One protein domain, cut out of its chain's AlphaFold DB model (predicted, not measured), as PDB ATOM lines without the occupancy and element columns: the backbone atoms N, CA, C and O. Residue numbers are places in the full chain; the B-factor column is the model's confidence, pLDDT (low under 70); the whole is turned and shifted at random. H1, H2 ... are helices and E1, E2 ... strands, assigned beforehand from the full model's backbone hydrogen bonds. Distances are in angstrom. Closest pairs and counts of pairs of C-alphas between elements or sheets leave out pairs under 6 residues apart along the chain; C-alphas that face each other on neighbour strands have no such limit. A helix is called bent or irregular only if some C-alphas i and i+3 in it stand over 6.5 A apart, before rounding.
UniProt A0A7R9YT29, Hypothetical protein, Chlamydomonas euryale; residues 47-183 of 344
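What this domain is: This is residues 47 to 183 of the 344 residues of the protein "Hypothetical protein" of Chlamydomonas euryale (UniProt A0A7R9YT29). One six-stranded sheet is curled like part of a barrel and folded back on itself, with E4, E3 and E6 facing E2 and E5, and the bent strand E1 as the hinge between these two leaves. H4 packs on the sheet at one end of E2 and E5, H2 and H3 lie by the other end, H1 sits away from the sheet, and the loop residues 86 to 91 and 118 to 123 stick out. The printed part has 137 residues, with four named helices and six named strands in the order H1 E1 E2 H2 E3 E4 H3 E5 H4 E6. The sheet's order is E4 E3 E6 E1 E2 E5, all antiparallel; the class is mixed, helices and strands, with 67 residues, under half, in named elements. The whole is compact, with a radius of gyration of the C-alphas of 15.6 A, and spans 50 by 38 by 28 A.

How they stand to each other: Start at H1, residues 47 to 51, which is not on the sheet. Next comes E1, residues 55 to 65, an inner strand that bends by 61 degrees at residue 61. It forms a hairpin with E2, residues 72 to 80; look for N 61 and O 76, 2.8 A apart and within hydrogen-bond range. H2, residues 100 to 103, only grazes the sheet with its residues 100 to 102. Read on to the hairpin of E3, residues 110 to 114, and E4, residues 129 to 132, where N 111 and O 131 are 2.8 A apart. H3, residues 137 to 144, touches H2, the closest C-alphas being those of Ile 101 and Arg 141 at 6.6 A. It stands at the sheet's level, with a height over the sheet of 0.4 A, beside E5, residues 149 to 157; their closest C-alphas, those of Ser 144 and Ser 150, are 5.1 A apart. E5 is an edge strand, antiparallel to E2, with N 75 and O 154 at 2.8 A. The other edge strand is E4, and the closest C-alphas of the two, those of Tyr 131 and Ile 154, are 6.6 A apart. H4, residues 162 to 168, is on the sheet, and its Ala 168 has its C-alpha 5.2 A from that of Ala 156 in E5, the closest pair of the two. Last comes E6, residues 175 to 179, between E3, with N 179 and O 112 at 2.9 A, and E1, with N 58 and O 176 at 2.8 A. In H1, H3 and H4 every O i to N i+4 pair is within hydrogen-bond range; H2 is too short for such a pair.

Where its parts are: Find C-alpha 47 at (259.818, 332.417, 380.091), where H1 begins, 6.4 A from its first to its last C-alpha. E1 starts at C-alpha 55, (260.502, 343.651, 392.162), and measures 26.8 A; E2 measures 24.9 A. Further on, H2 is 5.8 A long, E3 13.3 A, E4 10.2 A and H3 10.5 A. E5 covers 25.0 A, H4 9.9 A and E6 13.6 A, and E6 ends at C-alpha 179, (261.098, 339.409, 393.290).

The domain as a whole: The two C-alphas farthest apart, those of Asp 69 and Lys 90, are 50.4 A from each other. The printed part has no cut. Two links are long: residues 81 to 99 from E2 to H2, and residues 115 to 128 from E3 to E4. Look within these two links for low confidence too: pLDDT is under 70 at residues 82 to 97 and residues 117 to 128, and also at residue 47 in H1, while the mean pLDDT of the printed part is 82.8.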
ATOM      1  N   ARG A  47     260.311 331.378 381.004       69.69
ATOM      2  CA  ARG A  47     259.818 332.417 380.091       69.69
ATOM      3  C   ARG A  47     259.209 333.596 380.856       69.69
ATOM      4  O   ARG A  47     259.595 334.734 380.627       69.69
ATOM      5  N   GLN A  48     258.332 333.321 381.821       70.75
ATOM      6  CA  GLN A  48     257.755 334.353 382.696       70.75
ATOM      7  C   GLN A  48     258.825 335.060 383.543       70.75
ATOM      8  O   GLN A  48     258.738 336.265 383.765       70.75
ATOM      9  N   LEU A  49     259.863 334.330 383.969       73.38
ATOM     10  CA  LEU A  49     261.009 334.905 384.678       73.38
ATOM     11  C   LEU A  49     261.798 335.913 383.821       73.38
ATOM     12  O   LEU A  49     262.440 336.802 384.365       73.38
ATOM     13  N   ARG A  50     261.775 335.803 382.490       70.31
ATOM     14  CA  ARG A  50     262.453 336.765 381.603       70.31
ATOM     15  C   ARG A  50     261.590 337.979 381.281       70.31
ATOM     16  O   ARG A  50     262.117 339.080 381.173       70.31
ATOM     17  N   ASP A  51     260.282 337.770 381.161       70.31
ATOM     18  CA  ASP A  51     259.391 338.755 380.548       70.31
ATOM     19  C   ASP A  51     258.598 339.593 381.576       70.31
ATOM     20  O   ASP A  51     258.115 340.669 381.230       70.31
ATOM     21  N   SER A  52     258.424 339.131 382.828       72.75
ATOM     22  CA  SER A  52     257.441 339.737 383.748       72.75
ATOM     23  C   SER A  52     257.785 339.687 385.247       72.75
ATOM     24  O   SER A  52     256.891 339.506 386.081       72.75
ATOM     25  N   VAL A  53     259.057 339.838 385.624       84.06
ATOM     26  CA  VAL A  53     259.462 339.872 387.045       84.06
ATOM     27  C   VAL A  53     259.090 341.204 387.685       84.06
ATOM     28  O   VAL A  53     259.597 342.255 387.293       84.06
ATOM     29  N   ARG A  54     258.238 341.154 388.715       86.94
ATOM     30  CA  ARG A  54     258.026 342.282 389.628       86.94
ATOM     31  C   ARG A  54     259.037 342.243 390.756       86.94
ATOM     32  O   ARG A  54     259.253 341.184 391.344       86.94
ATOM     33  N   TRP A  55     259.588 343.409 391.056       89.12
ATOM     34  CA  TRP A  55     260.502 343.651 392.162       89.12
ATOM     35  C   TRP A  55     259.788 344.468 393.225       89.12
ATOM     36  O   TRP A  55     259.079 345.421 392.907       89.12
ATOM     37  N   THR A  56     259.956 344.055 394.471       90.94
ATOM     38  CA  THR A  56     259.326 344.663 395.637       90.94
ATOM     39  C   THR A  56     260.428 345.132 396.580       90.94
ATOM     40  O   THR A  56     261.332 344.340 396.871       90.94
ATOM     41  N   PRO A  57     260.388 346.385 397.062       93.00
ATOM     42  CA  PRO A  57     261.325 346.853 398.068       93.00
ATOM     43  C   PRO A  57     261.276 345.970 399.312       93.00
ATOM     44  O   PRO A  57     260.207 345.545 399.753       93.00
ATOM     45  N   ALA A  58     262.435 345.710 399.892       94.62
ATOM     46  CA  ALA A  58     262.552 344.947 401.114       94.62
ATOM     47  C   ALA A  58     263.701 345.471 401.976       94.62
ATOM     48  O   ALA A  58     264.610 346.167 401.517       94.62
ATOM     49  N   THR A  59     263.652 345.137 403.258       96.12
ATOM     50  CA  THR A  59     264.655 345.560 404.230       96.12
ATOM     51  C   THR A  59     265.125 344.360 405.026       96.12
ATOM     52  O   THR A  59     264.313 343.570 405.510       96.12
ATOM     53  N   VAL A  60     266.437 344.223 405.183       97.38
ATOM     54  CA  VAL A  60     267.011 343.251 406.116       97.38
ATOM     55  C   VAL A  60     266.657 343.707 407.528       97.38
ATOM     56  O   VAL A  60     266.987 344.822 407.918       97.38
ATOM     57  N   ILE A  61     265.955 342.878 408.296       97.31
ATOM     58  CA  ILE A  61     265.554 343.198 409.677       97.31
ATOM     59  C   ILE A  61     266.433 342.497 410.710       97.31
ATOM     60  O   ILE A  61     266.578 342.990 411.825       97.31
ATOM     61  N   GLN A  62     267.043 341.375 410.334       97.56
ATOM     62  CA  GLN A  62     267.961 340.613 411.171       97.56
ATOM     63  C   GLN A  62     268.946 339.852 410.284       97.56
ATOM     64  O   GLN A  62     268.605 339.457 409.168       97.56
ATOM     65  N   ASN A  63     270.164 339.661 410.779       97.81
ATOM     66  CA  ASN A  63     271.193 338.858 410.133       97.81
ATOM     67  C   ASN A  63     271.882 338.034 411.223       97.81
ATOM     68  O   ASN A  63     272.720 338.560 411.961       97.81
ATOM     69  N   ASP A  64     271.536 336.754 411.311       97.44
ATOM     70  CA  ASP A  64     272.040 335.834 412.326       97.44
ATOM     71  C   ASP A  64     273.097 334.883 411.771       97.44
ATOM     72  O   ASP A  64     273.162 334.606 410.573       97.44
ATOM     73  N   SER A  65     273.926 334.344 412.663       96.94
ATOM     74  CA  SER A  65     274.810 333.229 412.320       96.94
ATOM     75  C   SER A  65     273.995 331.944 412.223       96.94
ATOM     76  O   SER A  65     273.371 331.543 413.204       96.94
ATOM     77  N   ALA A  66     274.019 331.278 411.070       96.69
ATOM     78  CA  ALA A  66     273.374 329.977 410.891       96.69
ATOM     79  C   ALA A  66     274.304 328.802 411.239       96.69
ATOM     80  O   ALA A  66     273.841 327.665 411.327       96.69
ATOM     81  N   ASN A  67     275.600 329.056 411.425       95.94
ATOM     82  CA  ASN A  67     276.619 328.062 411.754       95.94
ATOM     83  C   ASN A  67     277.580 328.571 412.850       95.94
ATOM     84  O   ASN A  67     277.372 329.649 413.415       95.94
ATOM     85  N   LEU A  68     278.609 327.782 413.187       94.19
ATOM     86  CA  LEU A  68     279.505 328.071 414.317       94.19
ATOM     87  C   LEU A  68     280.554 329.140 414.007       94.19
ATOM     88  O   LEU A  68     280.890 329.931 414.884       94.19
ATOM     89  N   ASP A  69     281.086 329.155 412.785       93.31
ATOM     90  CA  ASP A  69     282.138 330.099 412.386       93.31
ATOM     91  C   ASP A  69     281.597 331.435 411.846       93.31
ATOM     92  O   ASP A  69     282.364 332.367 411.596       93.31
ATOM     93  N   GLY A  70     280.278 331.553 411.679       95.06
ATOM     94  CA  GLY A  70     279.630 332.750 411.158       95.06
ATOM     95  C   GLY A  70     279.825 332.985 409.668       95.06
ATOM     96  O   GLY A  70     279.520 334.085 409.202       95.06
ATOM     97  N   SER A  71     280.323 331.997 408.922       94.69
ATOM     98  CA  SER A  71     280.418 332.059 407.460       94.69
ATOM     99  C   SER A  71     279.055 331.944 406.779       94.69
ATOM    100  O   SER A  71     278.866 332.538 405.720       94.69
ATOM    101  N   VAL A  72     278.088 331.258 407.394       96.88
ATOM    102  CA  VAL A  72     276.724 331.134 406.869       96.88
ATOM    103  C   VAL A  72     275.792 332.038 407.657       96.88
ATOM    104  O   VAL A  72     275.719 331.971 408.887       96.88
ATOM    105  N   ARG A  73     275.069 332.892 406.939       97.69
ATOM    106  CA  ARG A  73     274.205 333.933 407.488       97.69
ATOM    107  C   ARG A  73     272.745 333.640 407.170       97.69
ATOM    108  O   ARG A  73     272.420 333.290 406.038       97.69
ATOM    109  N   LEU A  74     271.879 333.792 408.166       98.00
ATOM    110  CA  LEU A  74     270.427 333.748 408.017       98.00
ATOM    111  C   LEU A  74     269.897 335.180 408.063       98.00
ATOM    112  O   LEU A  74     269.881 335.817 409.116       98.00
ATOM    113  N   LEU A  75     269.486 335.693 406.910       98.00
ATOM    114  CA  LEU A  75     268.884 337.008 406.790       98.00
ATOM    115  C   LEU A  75     267.374 336.891 406.927       98.00
ATOM    116  O   LEU A  75     266.728 336.193 406.149       98.00
ATOM    117  N   HIS A  76     266.808 337.640 407.866       97.88
ATOM    118  CA  HIS A  76     265.374 337.879 407.916       97.88
ATOM    119  C   HIS A  76     265.086 339.135 407.107       97.88
ATOM    120  O   HIS A  76     265.633 340.209 407.378       97.88
ATOM    121  N   VAL A  77     264.227 338.995 406.109       97.06
ATOM    122  CA  VAL A  77     263.917 340.040 405.141       97.06
ATOM    123  C   VAL A  77     262.448 340.401 405.263       97.06
ATOM    124  O   VAL A  77     261.574 339.545 405.158       97.06
ATOM    125  N   SER A  78     262.190 341.686 405.479       96.00
ATOM    126  CA  SER A  78     260.862 342.285 405.483       96.00
ATOM    127  C   SER A  78     260.558 342.816 404.087       96.00
ATOM    128  O   SER A  78     261.058 343.873 403.709       96.00
ATOM    129  N   VAL A  79     259.757 342.081 403.323       94.69
ATOM    130  CA  VAL A  79     259.276 342.470 401.994       94.69
ATOM    131  C   VAL A  79     258.078 343.396 402.157       94.69
ATOM    132  O   VAL A  79     257.132 343.066 402.874       94.69
ATOM    133  N   ALA A  80     258.131 344.566 401.523       90.00
ATOM    134  CA  ALA A  80     257.063 345.548 401.614       90.00
ATOM    135  C   ALA A  80     255.762 344.974 401.042       90.00
ATOM    136  O   ALA A  80     255.699 344.587 399.877       90.00
ATOM    137  N   ASP A  81     254.717 344.951 401.862       82.25
ATOM    138  CA  ASP A  81     253.371 344.632 401.417       82.25
ATOM    139  C   ASP A  81     252.603 345.940 401.224       82.25
ATOM    140  O   ASP A  81     252.550 346.791 402.109       82.25
ATOM    141  N   HIS A  82     251.975 346.115 400.066       62.94
ATOM    142  CA  HIS A  82     251.059 347.232 399.845       62.94
ATOM    143  C   HIS A  82     249.669 346.878 400.379       62.94
ATOM    144  O   HIS A  82     248.720 346.748 399.612       62.94
ATOM    145  N   VAL A  83     249.555 346.678 401.694       55.12
ATOM    146  CA  VAL A  83     248.275 346.359 402.338       55.12
ATOM    147  C   VAL A  83     247.834 347.543 403.191       55.12
ATOM    148  O   VAL A  83     248.306 347.738 404.298       55.12
ATOM    149  N   ASP A  84     246.943 348.332 402.596       52.81
ATOM    150  CA  ASP A  84     246.095 349.397 403.141       52.81
ATOM    151  C   ASP A  84     246.688 350.545 403.973       52.81
ATOM    152  O   ASP A  84     247.239 350.418 405.062       52.81
ATOM    153  N   LEU A  85     246.387 351.750 403.479       45.97
ATOM    154  CA  LEU A  85     246.544 353.029 404.158       45.97
ATOM    155  C   LEU A  85     245.495 353.171 405.271       45.97
ATOM    156  O   LEU A  85     244.336 353.511 405.019       45.97
ATOM    157  N   LEU A  86     245.901 352.985 406.524       49.75
ATOM    158  CA  LEU A  86     245.098 353.408 407.670       49.75
ATOM    159  C   LEU A  86     245.255 354.923 407.890       49.75
ATOM    160  O   LEU A  86     246.320 355.393 408.285       49.75
ATOM    161  N   TYR A  87     244.176 355.695 407.699       44.22
ATOM    162  CA  TYR A  87     244.071 357.079 408.186       44.22
ATOM    163  C   TYR A  87     242.981 357.175 409.269       44.22
ATOM    164  O   TYR A  87     241.781 357.271 408.999       44.22
ATOM    165  N   GLY A  88     243.399 357.149 410.538       61.25
ATOM    166  CA  GLY A  88     242.499 357.255 411.690       61.25
ATOM    167  C   GLY A  88     241.702 355.971 411.971       61.25
ATOM    168  O   GLY A  88     242.268 354.891 412.049       61.25
ATOM    169  N   ARG A  89     240.381 356.088 412.190       56.00
ATOM    170  CA  ARG A  89     239.478 354.969 412.563       56.00
ATOM    171  C   ARG A  89     238.653 354.395 411.400       56.00
ATOM    172  O   ARG A  89     237.729 353.624 411.646       56.00
ATOM    173  N   LYS A  90     238.909 354.799 410.153       47.03
ATOM    174  CA  LYS A  90     238.125 354.351 408.992       47.03
ATOM    175  C   LYS A  90     239.025 353.649 407.981       47.03
ATOM    176  O   LYS A  90     239.929 354.268 407.435       47.03
ATOM    177  N   VAL A  91     238.729 352.378 407.721       55.09
ATOM    178  CA  VAL A  91     239.257 351.631 406.573       55.09
ATOM    179  C   VAL A  91     238.510 352.139 405.339       55.09
ATOM    180  O   VAL A  91     237.292 351.980 405.258       55.09
ATOM    181  N   GLN A  92     239.198 352.836 404.431       49.50
ATOM    182  CA  GLN A  92     238.570 353.420 403.235       49.50
ATOM    183  C   GLN A  92     238.528 352.440 402.049       49.50
ATOM    184  O   GLN A  92     237.751 352.636 401.118       49.50
ATOM    185  N   GLY A  93     239.301 351.360 402.105       47.38
ATOM    186  CA  GLY A  93     239.292 350.284 401.125       47.38
ATOM    187  C   GLY A  93     240.306 349.219 401.510       47.38
ATOM    188  O   GLY A  93     241.217 349.512 402.279       47.38
ATOM    189  N   VAL A  94     240.093 348.014 400.983       47.91
ATOM    190  CA  VAL A  94     241.124 346.985 400.871       47.91
ATOM    191  C   VAL A  94     241.656 347.091 399.453       47.91
ATOM    192  O   VAL A  94     240.887 346.907 398.507       47.91
ATOM    193  N   LEU A  95     242.920 347.466 399.274       48.72
ATOM    194  CA  LEU A  95     243.599 347.227 398.010       48.72
ATOM    195  C   LEU A  95     243.560 345.716 397.795       48.72
ATOM    196  O   LEU A  95     244.098 344.951 398.590       48.72
ATOM    197  N   ASP A  96     242.861 345.312 396.738       49.03
ATOM    198  CA  ASP A  96     242.648 343.932 396.297       49.03
ATOM    199  C   ASP A  96     243.957 343.348 395.722       49.03
ATOM    200  O   ASP A  96     244.045 342.900 394.579       49.03
ATOM    201  N   THR A  97     245.037 343.470 396.488       57.62
ATOM    202  CA  THR A  97     246.353 342.919 396.206       57.62
ATOM    203  C   THR A  97     246.689 341.956 397.324       57.62
ATOM    204  O   THR A  97     246.925 342.365 398.461       57.62
ATOM    205  N   ASP A  98     246.689 340.666 396.988       70.69
ATOM    206  CA  ASP A  98     247.158 339.611 397.879       70.69
ATOM    207  C   ASP A  98     248.523 339.989 398.473       70.69
ATOM    208  O   ASP A  98     249.423 340.415 397.741       70.69
ATOM    209  N   LYS A  99     248.686 339.808 399.795       83.81
ATOM    210  CA  LYS A  99     249.993 339.930 400.464       83.81
ATOM    211  C   LYS A  99     251.034 339.130 399.691       83.81
ATOM    212  O   LYS A  99     250.745 338.011 399.260       83.81
ATOM    213  N   TRP A 100     252.259 339.637 399.598       90.62
ATOM    214  CA  TRP A 100     253.361 338.957 398.923       90.62
ATOM    215  C   TRP A 100     253.492 337.509 399.420       90.62
ATOM    216  O   TRP A 100     253.551 336.576 398.612       90.62
ATOM    217  N   ILE A 101     253.388 337.301 400.742       91.06
ATOM    218  CA  ILE A 101     253.494 335.977 401.370       91.06
ATOM    219  C   ILE A 101     252.374 334.995 401.004       91.06
ATOM    220  O   ILE A 101     252.545 333.787 401.166       91.06
ATOM    221  N   ALA A 102     251.239 335.462 400.475       89.81
ATOM    222  CA  ALA A 102     250.187 334.573 399.981       89.81
ATOM    223  C   ALA A 102     250.672 333.727 398.788       89.81
ATOM    224  O   ALA A 102     250.219 332.595 398.611       89.81
ATOM    225  N   SER A 103     251.634 334.251 398.022       90.94
ATOM    226  CA  SER A 103     252.280 333.583 396.884       90.94
ATOM    227  C   SER A 103     253.187 332.423 397.320       90.94
ATOM    228  O   SER A 103     253.376 331.466 396.570       90.94
ATOM    229  N   PHE A 104     253.736 332.484 398.540       93.06
ATOM    230  CA  PHE A 104     254.571 331.430 399.111       93.06
ATOM    231  C   PHE A 104     253.682 330.349 399.731       93.06
ATOM    232  O   PHE A 104     253.072 330.527 400.795       93.06
ATOM    233  N   THR A 105     253.544 329.228 399.027       92.50
ATOM    234  CA  THR A 105     252.605 328.155 399.381       92.50
ATOM    235  C   THR A 105     253.287 326.837 399.695       92.50
ATOM    236  O   THR A 105     252.721 326.055 400.458       92.50
ATOM    237  N   VAL A 106     254.489 326.591 399.165       92.88
ATOM    238  CA  VAL A 106     255.193 325.312 399.326       92.88
ATOM    239  C   VAL A 106     256.694 325.504 399.581       92.88
ATOM    240  O   VAL A 106     257.300 326.415 399.018       92.88
ATOM    241  N   PRO A 107     257.331 324.652 400.409       94.25
ATOM    242  CA  PRO A 107     258.783 324.663 400.586       94.25
ATOM    243  C   PRO A 107     259.552 324.426 399.280       94.25
ATOM    244  O   PRO A 107     259.119 323.653 398.422       94.25
ATOM    245  N   GLY A 108     260.723 325.054 399.159       93.19
ATOM    246  CA  GLY A 108     261.569 324.986 397.962       93.19
ATOM    247  C   GLY A 108     261.241 326.024 396.890       93.19
ATOM    248  O   GLY A 108     261.790 325.954 395.796       93.19
ATOM    249  N   GLN A 109     260.315 326.950 397.152       93.50
ATOM    250  CA  GLN A 109     260.153 328.122 396.294       93.50
ATOM    251  C   GLN A 109     261.302 329.108 396.524       93.50
ATOM    252  O   GLN A 109     261.874 329.197 397.614       93.50
ATOM    253  N   THR A 110     261.618 329.853 395.473       93.56
ATOM    254  CA  THR A 110     262.747 330.776 395.416       93.56
ATOM    255  C   THR A 110     262.285 332.208 395.202       93.56
ATOM    256  O   THR A 110     261.143 332.478 394.825       93.56
ATOM    257  N   VAL A 111     263.200 333.140 395.431       93.56
ATOM    258  CA  VAL A 111     263.056 334.558 395.116       93.56
ATOM    259  C   VAL A 111     264.335 335.066 394.474       93.56
ATOM    260  O   VAL A 111     265.428 334.633 394.822       93.56
ATOM    261  N   GLY A 112     264.210 335.999 393.541       92.19
ATOM    262  CA  GLY A 112     265.321 336.820 393.094       92.19
ATOM    263  C   GLY A 112     265.630 337.892 394.129       92.19
ATOM    264  O   GLY A 112     264.708 338.519 394.651       92.19
ATOM    265  N   VAL A 113     266.913 338.120 394.393       92.19
ATOM    266  CA  VAL A 113     267.399 339.232 395.215       92.19
ATOM    267  C   VAL A 113     268.324 340.099 394.370       92.19
ATOM    268  O   VAL A 113     269.111 339.585 393.573       92.19
ATOM    269  N   ARG A 114     268.206 341.419 394.527       90.38
ATOM    270  CA  ARG A 114     269.149 342.395 393.969       90.38
ATOM    271  C   ARG A 114     269.273 343.618 394.870       90.38
ATOM    272  O   ARG A 114     268.408 343.873 395.709       90.38
ATOM    273  N   THR A 115     270.331 344.393 394.673       84.94
ATOM    274  CA  THR A 115     270.475 345.706 395.309       84.94
ATOM    275  C   THR A 115     269.708 346.757 394.507       84.94
ATOM    276  O   THR A 115     269.766 346.705 393.275       84.94
ATOM    277  N   PRO A 116     269.009 347.703 395.159       77.56
ATOM    278  CA  PRO A 116     268.363 348.804 394.454       77.56
ATOM    279  C   PRO A 116     269.409 349.603 393.670       77.56
ATOM    280  O   PRO A 116     270.510 349.855 394.159       77.56
ATOM    281  N   ASP A 117     269.074 349.970 392.437       66.69
ATOM    282  CA  ASP A 117     269.957 350.756 391.582       66.69
ATOM    283  C   ASP A 117     270.024 352.196 392.119       66.69
ATOM    284  O   ASP A 117     269.016 352.906 392.127       66.69
ATOM    285  N   GLU A 118     271.191 352.638 392.597       53.38
ATOM    286  CA  GLU A 118     271.385 354.017 393.080       53.38
ATOM    287  C   GLU A 118     271.263 355.049 391.941       53.38
ATOM    288  O   GLU A 118     271.052 356.241 392.177       53.38
ATOM    289  N   SER A 119     271.350 354.597 390.687       45.22
ATOM    290  CA  SER A 119     271.263 355.439 389.499       45.22
ATOM    291  C   SER A 119     269.838 355.404 388.950       45.22
ATOM    292  O   SER A 119     269.468 354.485 388.227       45.22
ATOM    293  N   GLY A 120     269.025 356.417 389.258       42.88
ATOM    294  CA  GLY A 120     267.634 356.569 388.794       42.88
ATOM    295  C   GLY A 120     267.432 356.741 387.276       42.88
ATOM    296  O   GLY A 120     266.561 357.497 386.853       42.88
ATOM    297  N   GLY A 121     268.217 356.075 386.431       40.97
ATOM    298  CA  GLY A 121     268.127 356.167 384.983       40.97
ATOM    299  C   GLY A 121     268.986 355.127 384.274       40.97
ATOM    300  O   GLY A 121     270.147 355.384 383.975       40.97
ATOM    301  N   GLY A 122     268.365 354.004 383.913       37.84
ATOM    302  CA  GLY A 122     268.842 353.120 382.851       37.84
ATOM    303  C   GLY A 122     269.153 351.707 383.316       37.84
ATOM    304  O   GLY A 122     270.224 351.485 383.849       37.84
ATOM    305  N   ASN A 123     268.225 350.778 383.036       43.38
ATOM    306  CA  ASN A 123     268.363 349.314 382.945       43.38
ATOM    307  C   ASN A 123     269.735 348.715 383.331       43.38
ATOM    308  O   ASN A 123     270.353 348.032 382.508       43.38
ATOM    309  N   SER A 124     270.210 348.900 384.566       41.16
ATOM    310  CA  SER A 124     271.319 348.098 385.054       41.16
ATOM    311  C   SER A 124     270.711 346.754 385.445       41.16
ATOM    312  O   SER A 124     270.011 346.571 386.441       41.16
ATOM    313  N   VAL A 125     270.852 345.802 384.524       48.19
ATOM    314  CA  VAL A 125     270.456 344.410 384.717       48.19
ATOM    315  C   VAL A 125     271.498 343.801 385.648       48.19
ATOM    316  O   VAL A 125     272.385 343.071 385.208       48.19
ATOM    317  N   GLN A 126     271.460 344.157 386.934       51.12
ATOM    318  CA  GLN A 126     272.207 343.379 387.910       51.12
ATOM    319  C   GLN A 126     271.712 341.929 387.841       51.12
ATOM    320  O   GLN A 126     270.505 341.701 387.687       51.12
ATOM    321  N   PRO A 127     272.621 340.940 387.895       51.88
ATOM    322  CA  PRO A 127     272.232 339.547 387.811       51.88
ATOM    323  C   PRO A 127     271.282 339.213 388.962       51.88
ATOM    324  O   PRO A 127     271.641 339.319 390.131       51.88
ATOM    325  N   THR A 128     270.066 338.797 388.611       69.81
ATOM    326  CA  THR A 128     269.112 338.203 389.545       69.81
ATOM    327  C   THR A 128     269.716 336.913 390.081       69.81
ATOM    328  O   THR A 128     269.740 335.905 389.370       69.81
ATOM    329  N   GLN A 129     270.207 336.923 391.318       86.06
ATOM    330  CA  GLN A 129     270.550 335.680 391.995       86.06
ATOM    331  C   GLN A 129     269.298 335.148 392.688       86.06
ATOM    332  O   GLN A 129     268.606 335.875 393.401       86.06
ATOM    333  N   LEU A 130     268.984 333.881 392.422       90.25
ATOM    334  CA  LEU A 130     267.868 333.195 393.054       90.25
ATOM    335  C   LEU A 130     268.310 332.620 394.396       90.25
ATOM    336  O   LEU A 130     269.372 332.007 394.502       90.25
ATOM    337  N   TYR A 131     267.458 332.794 395.394       93.62
ATOM    338  CA  TYR A 131     267.625 332.282 396.741       93.62
ATOM    339  C   TYR A 131     266.400 331.472 397.135       93.62
ATOM    340  O   TYR A 131     265.266 331.907 396.935       93.62
ATOM    341  N   ASN A 132     266.630 330.301 397.717       94.62
ATOM    342  CA  ASN A 132     265.577 329.519 398.348       94.62
ATOM    343  C   ASN A 132     265.082 330.219 399.616       94.62
ATOM    344  O   ASN A 132     265.890 330.684 400.423       94.62
ATOM    345  N   ILE A 133     263.763 330.238 399.817       96.12
ATOM    346  CA  ILE A 133     263.182 330.683 401.085       96.12
ATOM    347  C   ILE A 133     263.422 329.583 402.124       96.12
ATOM    348  O   ILE A 133     263.009 328.437 401.937       96.12
ATOM    349  N   ALA A 134     264.121 329.925 403.205       97.06
ATOM    350  CA  ALA A 134     264.618 328.965 404.186       97.06
ATOM    351  C   ALA A 134     263.613 328.616 405.290       97.06
ATOM    352  O   ALA A 134     263.762 327.594 405.964       97.06
ATOM    353  N   SER A 135     262.607 329.463 405.493       96.38
ATOM    354  CA  SER A 135     261.492 329.261 406.419       96.38
ATOM    355  C   SER A 135     260.348 328.507 405.745       96.38
ATOM    356  O   SER A 135     260.128 328.633 404.540       96.38
ATOM    357  N   SER A 136     259.575 327.733 406.509       95.81
ATOM    358  CA  SER A 136     258.373 327.095 405.963       95.81
ATOM    359  C   SER A 136     257.288 328.136 405.623       95.81
ATOM    360  O   SER A 136     257.208 329.179 406.280       95.81
ATOM    361  N   PRO A 137     256.379 327.856 404.664       94.38
ATOM    362  CA  PRO A 137     255.256 328.751 404.369       94.38
ATOM    363  C   PRO A 137     254.400 329.091 405.593       94.38
ATOM    364  O   PRO A 137     253.884 330.201 405.704       94.38
ATOM    365  N   TYR A 138     254.252 328.149 406.527       94.19
ATOM    366  CA  TYR A 138     253.520 328.382 407.769       94.19
ATOM    367  C   TYR A 138     254.254 329.362 408.692       94.19
ATOM    368  O   TYR A 138     253.632 330.315 409.162       94.19
ATOM    369  N   GLU A 139     255.555 329.164 408.924       94.12
ATOM    370  CA  GLU A 139     256.371 330.057 409.760       94.12
ATOM    371  C   GLU A 139     256.374 331.477 409.197       94.12
ATOM    372  O   GLU A 139     256.026 332.415 409.911       94.12
ATOM    373  N   SER A 140     256.631 331.638 407.896       93.75
ATOM    374  CA  SER A 140     256.624 332.961 407.271       93.75
ATOM    375  C   SER A 140     255.269 333.659 407.392       93.75
ATOM    376  O   SER A 140     255.210 334.852 407.687       93.75
ATOM    377  N   ARG A 141     254.153 332.937 407.221       92.19
ATOM    378  CA  ARG A 141     252.807 333.510 407.402       92.19
ATOM    379  C   ARG A 141     252.531 333.888 408.851       92.19
ATOM    380  O   ARG A 141     251.971 334.954 409.088       92.19
ATOM    381  N   ARG A 142     252.917 333.036 409.805       92.88
ATOM    382  CA  ARG A 142     252.782 333.305 411.243       92.88
ATOM    383  C   ARG A 142     253.533 334.581 411.616       92.88
ATOM    384  O   ARG A 142     252.961 335.453 412.263       92.88
ATOM    385  N   ASP A 143     254.770 334.713 411.154       90.25
ATOM    386  CA  ASP A 143     255.636 335.834 411.515       90.25
ATOM    387  C   ASP A 143     255.205 337.142 410.811       90.25
ATOM    388  O   ASP A 143     255.437 338.239 411.329       90.25
ATOM    389  N   SER A 144     254.476 337.028 409.692       88.62
ATOM    390  CA  SER A 144     253.881 338.143 408.931       88.62
ATOM    391  C   SER A 144     252.449 338.518 409.358       88.62
ATOM    392  O   SER A 144     251.914 339.527 408.899       88.62
ATOM    393  N   ALA A 145     251.784 337.722 410.207       81.19
ATOM    394  CA  ALA A 145     250.334 337.815 410.437       81.19
ATOM    395  C   ALA A 145     249.867 339.182 410.974       81.19
ATOM    396  O   ALA A 145     248.772 339.633 410.643       81.19
ATOM    397  N   TYR A 146     250.713 339.851 411.759       73.94
ATOM    398  CA  TYR A 146     250.419 341.137 412.403       73.94
ATOM    399  C   TYR A 146     251.335 342.265 411.928       73.94
ATOM    400  O   TYR A 146     251.571 343.223 412.662       73.94
ATOM    401  N   ARG A 147     251.901 342.131 410.725       78.06
ATOM    402  CA  ARG A 147     252.790 343.130 410.138       78.06
ATOM    403  C   ARG A 147     252.262 343.598 408.788       78.06
ATOM    404  O   ARG A 147     251.632 342.833 408.049       78.06
ATOM    405  N   ASP A 148     252.612 344.835 408.457       80.19
ATOM    406  CA  ASP A 148     252.383 345.454 407.144       80.19
ATOM    407  C   ASP A 148     253.490 345.061 406.146       80.19
ATOM    408  O   ASP A 148     253.844 345.799 405.231       80.19
ATOM    409  N   ALA A 149     254.102 343.900 406.374       87.62
ATOM    410  CA  ALA A 149     255.187 343.364 405.581       87.62
ATOM    411  C   ALA A 149     255.211 341.838 405.680       87.62
ATOM    412  O   ALA A 149     254.836 341.250 406.701       87.62
ATOM    413  N   SER A 150     255.722 341.221 404.622       93.31
ATOM    414  CA  SER A 150     255.930 339.786 404.515       93.31
ATOM    415  C   SER A 150     257.350 339.444 404.952       93.31
ATOM    416  O   SER A 150     258.313 339.967 404.400       93.31
ATOM    417  N   ILE A 151     257.500 338.561 405.939       95.44
ATOM    418  CA  ILE A 151     258.807 338.113 406.425       95.44
ATOM    419  C   ILE A 151     259.191 336.799 405.760       95.44
ATOM    420  O   ILE A 151     258.461 335.807 405.842       95.44
ATOM    421  N   ILE A 152     260.381 336.782 405.174       96.88
ATOM    422  CA  ILE A 152     261.037 335.573 404.683       96.88
ATOM    423  C   ILE A 152     262.444 335.455 405.250       96.88
ATOM    424  O   ILE A 152     263.058 336.447 405.643       96.88
ATOM    425  N   GLU A 153     262.958 334.233 405.257       97.94
ATOM    426  CA  GLU A 153     264.335 333.941 405.632       97.94
ATOM    427  C   GLU A 153     265.143 333.526 404.400       97.94
ATOM    428  O   GLU A 153     264.705 332.673 403.624       97.94
ATOM    429  N   ILE A 154     266.326 334.113 404.230       96.62
ATOM    430  CA  ILE A 154     267.266 333.829 403.140       96.62
ATOM    431  C   ILE A 154     268.605 333.413 403.741       96.62
ATOM    432  O   ILE A 154     269.090 334.037 404.683       96.62
ATOM    433  N   VAL A 155     269.216 332.368 403.186       96.75
ATOM    434  CA  VAL A 155     270.562 331.930 403.576       96.75
ATOM    435  C   VAL A 155     271.582 332.489 402.596       96.75
ATOM    436  O   VAL A 155     271.397 332.366 401.387       96.75
ATOM    437  N   ALA A 156     272.657 333.072 403.121       95.12
ATOM    438  CA  ALA A 156     273.785 333.551 402.336       95.12
ATOM    439  C   ALA A 156     275.112 333.060 402.929       95.12
ATOM    440  O   ALA A 156     275.321 333.115 404.143       95.12
ATOM    441  N   SER A 157     276.015 332.596 402.070       93.88
ATOM    442  CA  SER A 157     277.374 332.196 402.433       93.88
ATOM    443  C   SER A 157     278.411 333.289 402.153       93.88
ATOM    444  O   SER A 157     278.515 333.814 401.044       93.88
ATOM    445  N   ARG A 158     279.292 333.548 403.127       94.00
ATOM    446  CA  ARG A 158     280.512 334.365 402.966       94.00
ATOM    447  C   ARG A 158     281.572 333.717 402.073       94.00
ATOM    448  O   ARG A 158     282.549 334.371 401.706       94.00
ATOM    449  N   HIS A 159     281.387 332.451 401.717       90.25
ATOM    450  CA  HIS A 159     282.227 331.730 400.761       90.25
ATOM    451  C   HIS A 159     281.561 331.576 399.386       90.25
ATOM    452  O   HIS A 159     282.172 331.018 398.482       90.25
ATOM    453  N   GLY A 160     280.338 332.095 399.216       87.00
ATOM    454  CA  GLY A 160     279.596 332.035 397.960       87.00
ATOM    455  C   GLY A 160     280.071 333.036 396.899       87.00
ATOM    456  O   GLY A 160     281.183 333.569 396.939       87.00
ATOM    457  N   SER A 161     279.188 333.314 395.936       87.56
ATOM    458  CA  SER A 161     279.420 334.311 394.879       87.56
ATOM    459  C   SER A 161     279.651 335.717 395.449       87.56
ATOM    460  O   SER A 161     279.284 336.007 396.583       87.56
ATOM    461  N   ASP A 162     280.191 336.641 394.652       88.31
ATOM    462  CA  ASP A 162     280.374 338.046 395.062       88.31
ATOM    463  C   ASP A 162     279.085 338.679 395.605       88.31
ATOM    464  O   ASP A 162     279.108 339.364 396.629       88.31
ATOM    465  N   HIS A 163     277.952 338.399 394.956       87.38
ATOM    466  CA  HIS A 163     276.641 338.868 395.395       87.38
ATOM    467  C   HIS A 163     276.215 338.226 396.722       87.38
ATOM    468  O   HIS A 163     275.692 338.902 397.602       87.38
ATOM    469  N   GLU A 164     276.486 336.936 396.905       90.38
ATOM    470  CA  GLU A 164     276.159 336.218 398.132       90.38
ATOM    471  C   GLU A 164     277.011 336.667 399.321       90.38
ATOM    472  O   GLU A 164     276.486 336.860 400.416       90.38
ATOM    473  N   ARG A 165     278.299 336.938 399.084       92.88
ATOM    474  CA  ARG A 165     279.199 337.537 400.073       92.88
ATOM    475  C   ARG A 165     278.732 338.930 400.472       92.88
ATOM    476  O   ARG A 165     278.696 339.232 401.656       92.88
ATOM    477  N   MET A 166     278.333 339.753 399.503       92.00
ATOM    478  CA  MET A 166     277.759 341.073 399.774       92.00
ATOM    479  C   MET A 166     276.487 340.963 400.622       92.00
ATOM    480  O   MET A 166     276.375 341.645 401.639       92.00
ATOM    481  N   LEU A 167     275.561 340.079 400.236       92.81
ATOM    482  CA  LEU A 167     274.314 339.860 400.962       92.81
ATOM    483  C   LEU A 167     274.578 339.376 402.395       92.81
ATOM    484  O   LEU A 167     273.942 339.854 403.327       92.81
ATOM    485  N   ALA A 168     275.554 338.488 402.598       95.75
ATOM    486  CA  ALA A 168     275.934 337.998 403.923       95.75
ATOM    487  C   ALA A 168     276.424 339.111 404.875       95.75
ATOM    488  O   ALA A 168     276.251 338.987 406.090       95.75
ATOM    489  N   GLU A 169     276.982 340.208 404.353       95.81
ATOM    490  CA  GLU A 169     277.427 341.357 405.157       95.81
ATOM    491  C   GLU A 169     276.319 342.382 405.455       95.81
ATOM    492  O   GLU A 169     276.543 343.331 406.211       95.81
ATOM    493  N   TYR A 170     275.113 342.225 404.901       95.56
ATOM    494  CA  TYR A 170     274.033 343.185 405.129       95.56
ATOM    495  C   TYR A 170     273.502 343.133 406.555       95.56
ATOM    496  O   TYR A 170     273.017 342.111 407.036       95.56
ATOM    497  N   GLY A 171     273.577 344.272 407.238       95.06
ATOM    498  CA  GLY A 171     273.014 344.448 408.570       95.06
ATOM    499  C   GLY A 171     271.534 344.848 408.549       95.06
ATOM    500  O   GLY A 171     270.988 345.195 407.496       95.06
ATOM    501  N   PRO A 172     270.883 344.858 409.725       97.31
ATOM    502  CA  PRO A 172     269.547 345.420 409.878       97.31
ATOM    503  C   PRO A 172     269.452 346.850 409.320       97.31
ATOM    504  O   PRO A 172     270.306 347.689 409.603       97.31
ATOM    505  N   GLY A 173     268.409 347.128 408.540       95.69
ATOM    506  CA  GLY A 173     268.182 348.402 407.853       95.69
ATOM    507  C   GLY A 173     268.710 348.463 406.415       95.69
ATOM    508  O   GLY A 173     268.348 349.388 405.692       95.69
ATOM    509  N   ALA A 174     269.516 347.490 405.970       95.75
ATOM    510  CA  ALA A 174     269.968 347.424 404.582       95.75
ATOM    511  C   ALA A 174     268.783 347.225 403.620       95.75
ATOM    512  O   ALA A 174     267.900 346.399 403.871       95.75
ATOM    513  N   LEU A 175     268.780 347.980 402.519       94.62
ATOM    514  CA  LEU A 175     267.733 347.938 401.501       94.62
ATOM    515  C   LEU A 175     268.103 346.962 400.385       94.62
ATOM    516  O   LEU A 175     269.201 347.021 399.834       94.62
ATOM    517  N   ILE A 176     267.155 346.103 400.030       93.69
ATOM    518  CA  ILE A 176     267.239 345.178 398.897       93.69
ATOM    519  C   ILE A 176     265.928 345.197 398.123       93.69
ATOM    520  O   ILE A 176     264.917 345.717 398.593       93.69
ATOM    521  N   GLU A 177     265.921 344.600 396.942       92.69
ATOM    522  CA  GLU A 177     264.691 344.285 396.230       92.69
ATOM    523  C   GLU A 177     264.540 342.773 396.109       92.69
ATOM    524  O   GLU A 177     265.494 342.057 395.791       92.69
ATOM    525  N   VAL A 178     263.321 342.300 396.354       93.12
ATOM    526  CA  VAL A 178     262.945 340.889 396.277       93.12
ATOM    527  C   VAL A 178     261.912 340.720 395.173       93.12
ATOM    528  O   VAL A 178     260.982 341.518 395.043       93.12
ATOM    529  N   SER A 179     262.071 339.696 394.341       91.75
ATOM    530  CA  SER A 179     261.098 339.409 393.290       91.75
ATOM    531  C   SER A 179     259.774 338.875 393.853       91.75
ATOM    532  O   SER A 179     259.656 338.533 395.028       91.75
ATOM    533  N   GLN A 180     258.764 338.705 393.001       90.25
ATOM    534  CA  GLN A 180     257.674 337.766 393.302       90.25
ATOM    535  C   GLN A 180     258.209 336.337 393.513       90.25
ATOM    536  O   GLN A 180     259.317 336.016 393.073       90.25
ATOM    537  N   VAL A 181     257.427 335.485 394.176       92.19
ATOM    538  CA  VAL A 181     257.802 334.088 394.441       92.19
ATOM    539  C   VAL A 181     257.935 333.312 393.128       92.19
ATOM    540  O   VAL A 181     257.101 333.423 392.226       92.19
ATOM    541  N   ILE A 182     258.996 332.518 393.018       91.12
ATOM    542  CA  ILE A 182     259.345 331.731 391.838       91.12
ATOM    543  C   ILE A 182     259.358 330.249 392.208       91.12
ATOM    544  O   ILE A 182     259.824 329.834 393.268       91.12
ATOM    545  N   GLY A 183     258.868 329.426 391.294       89.19
ATOM    546  CA  GLY A 183     258.969 327.983 391.376       89.19
ATOM    547  C   GLY A 183     257.783 327.290 392.023       89.19
ATOM    548  O   GLY A 183     256.868 327.898 392.580       89.19
TER     549      GLY A 183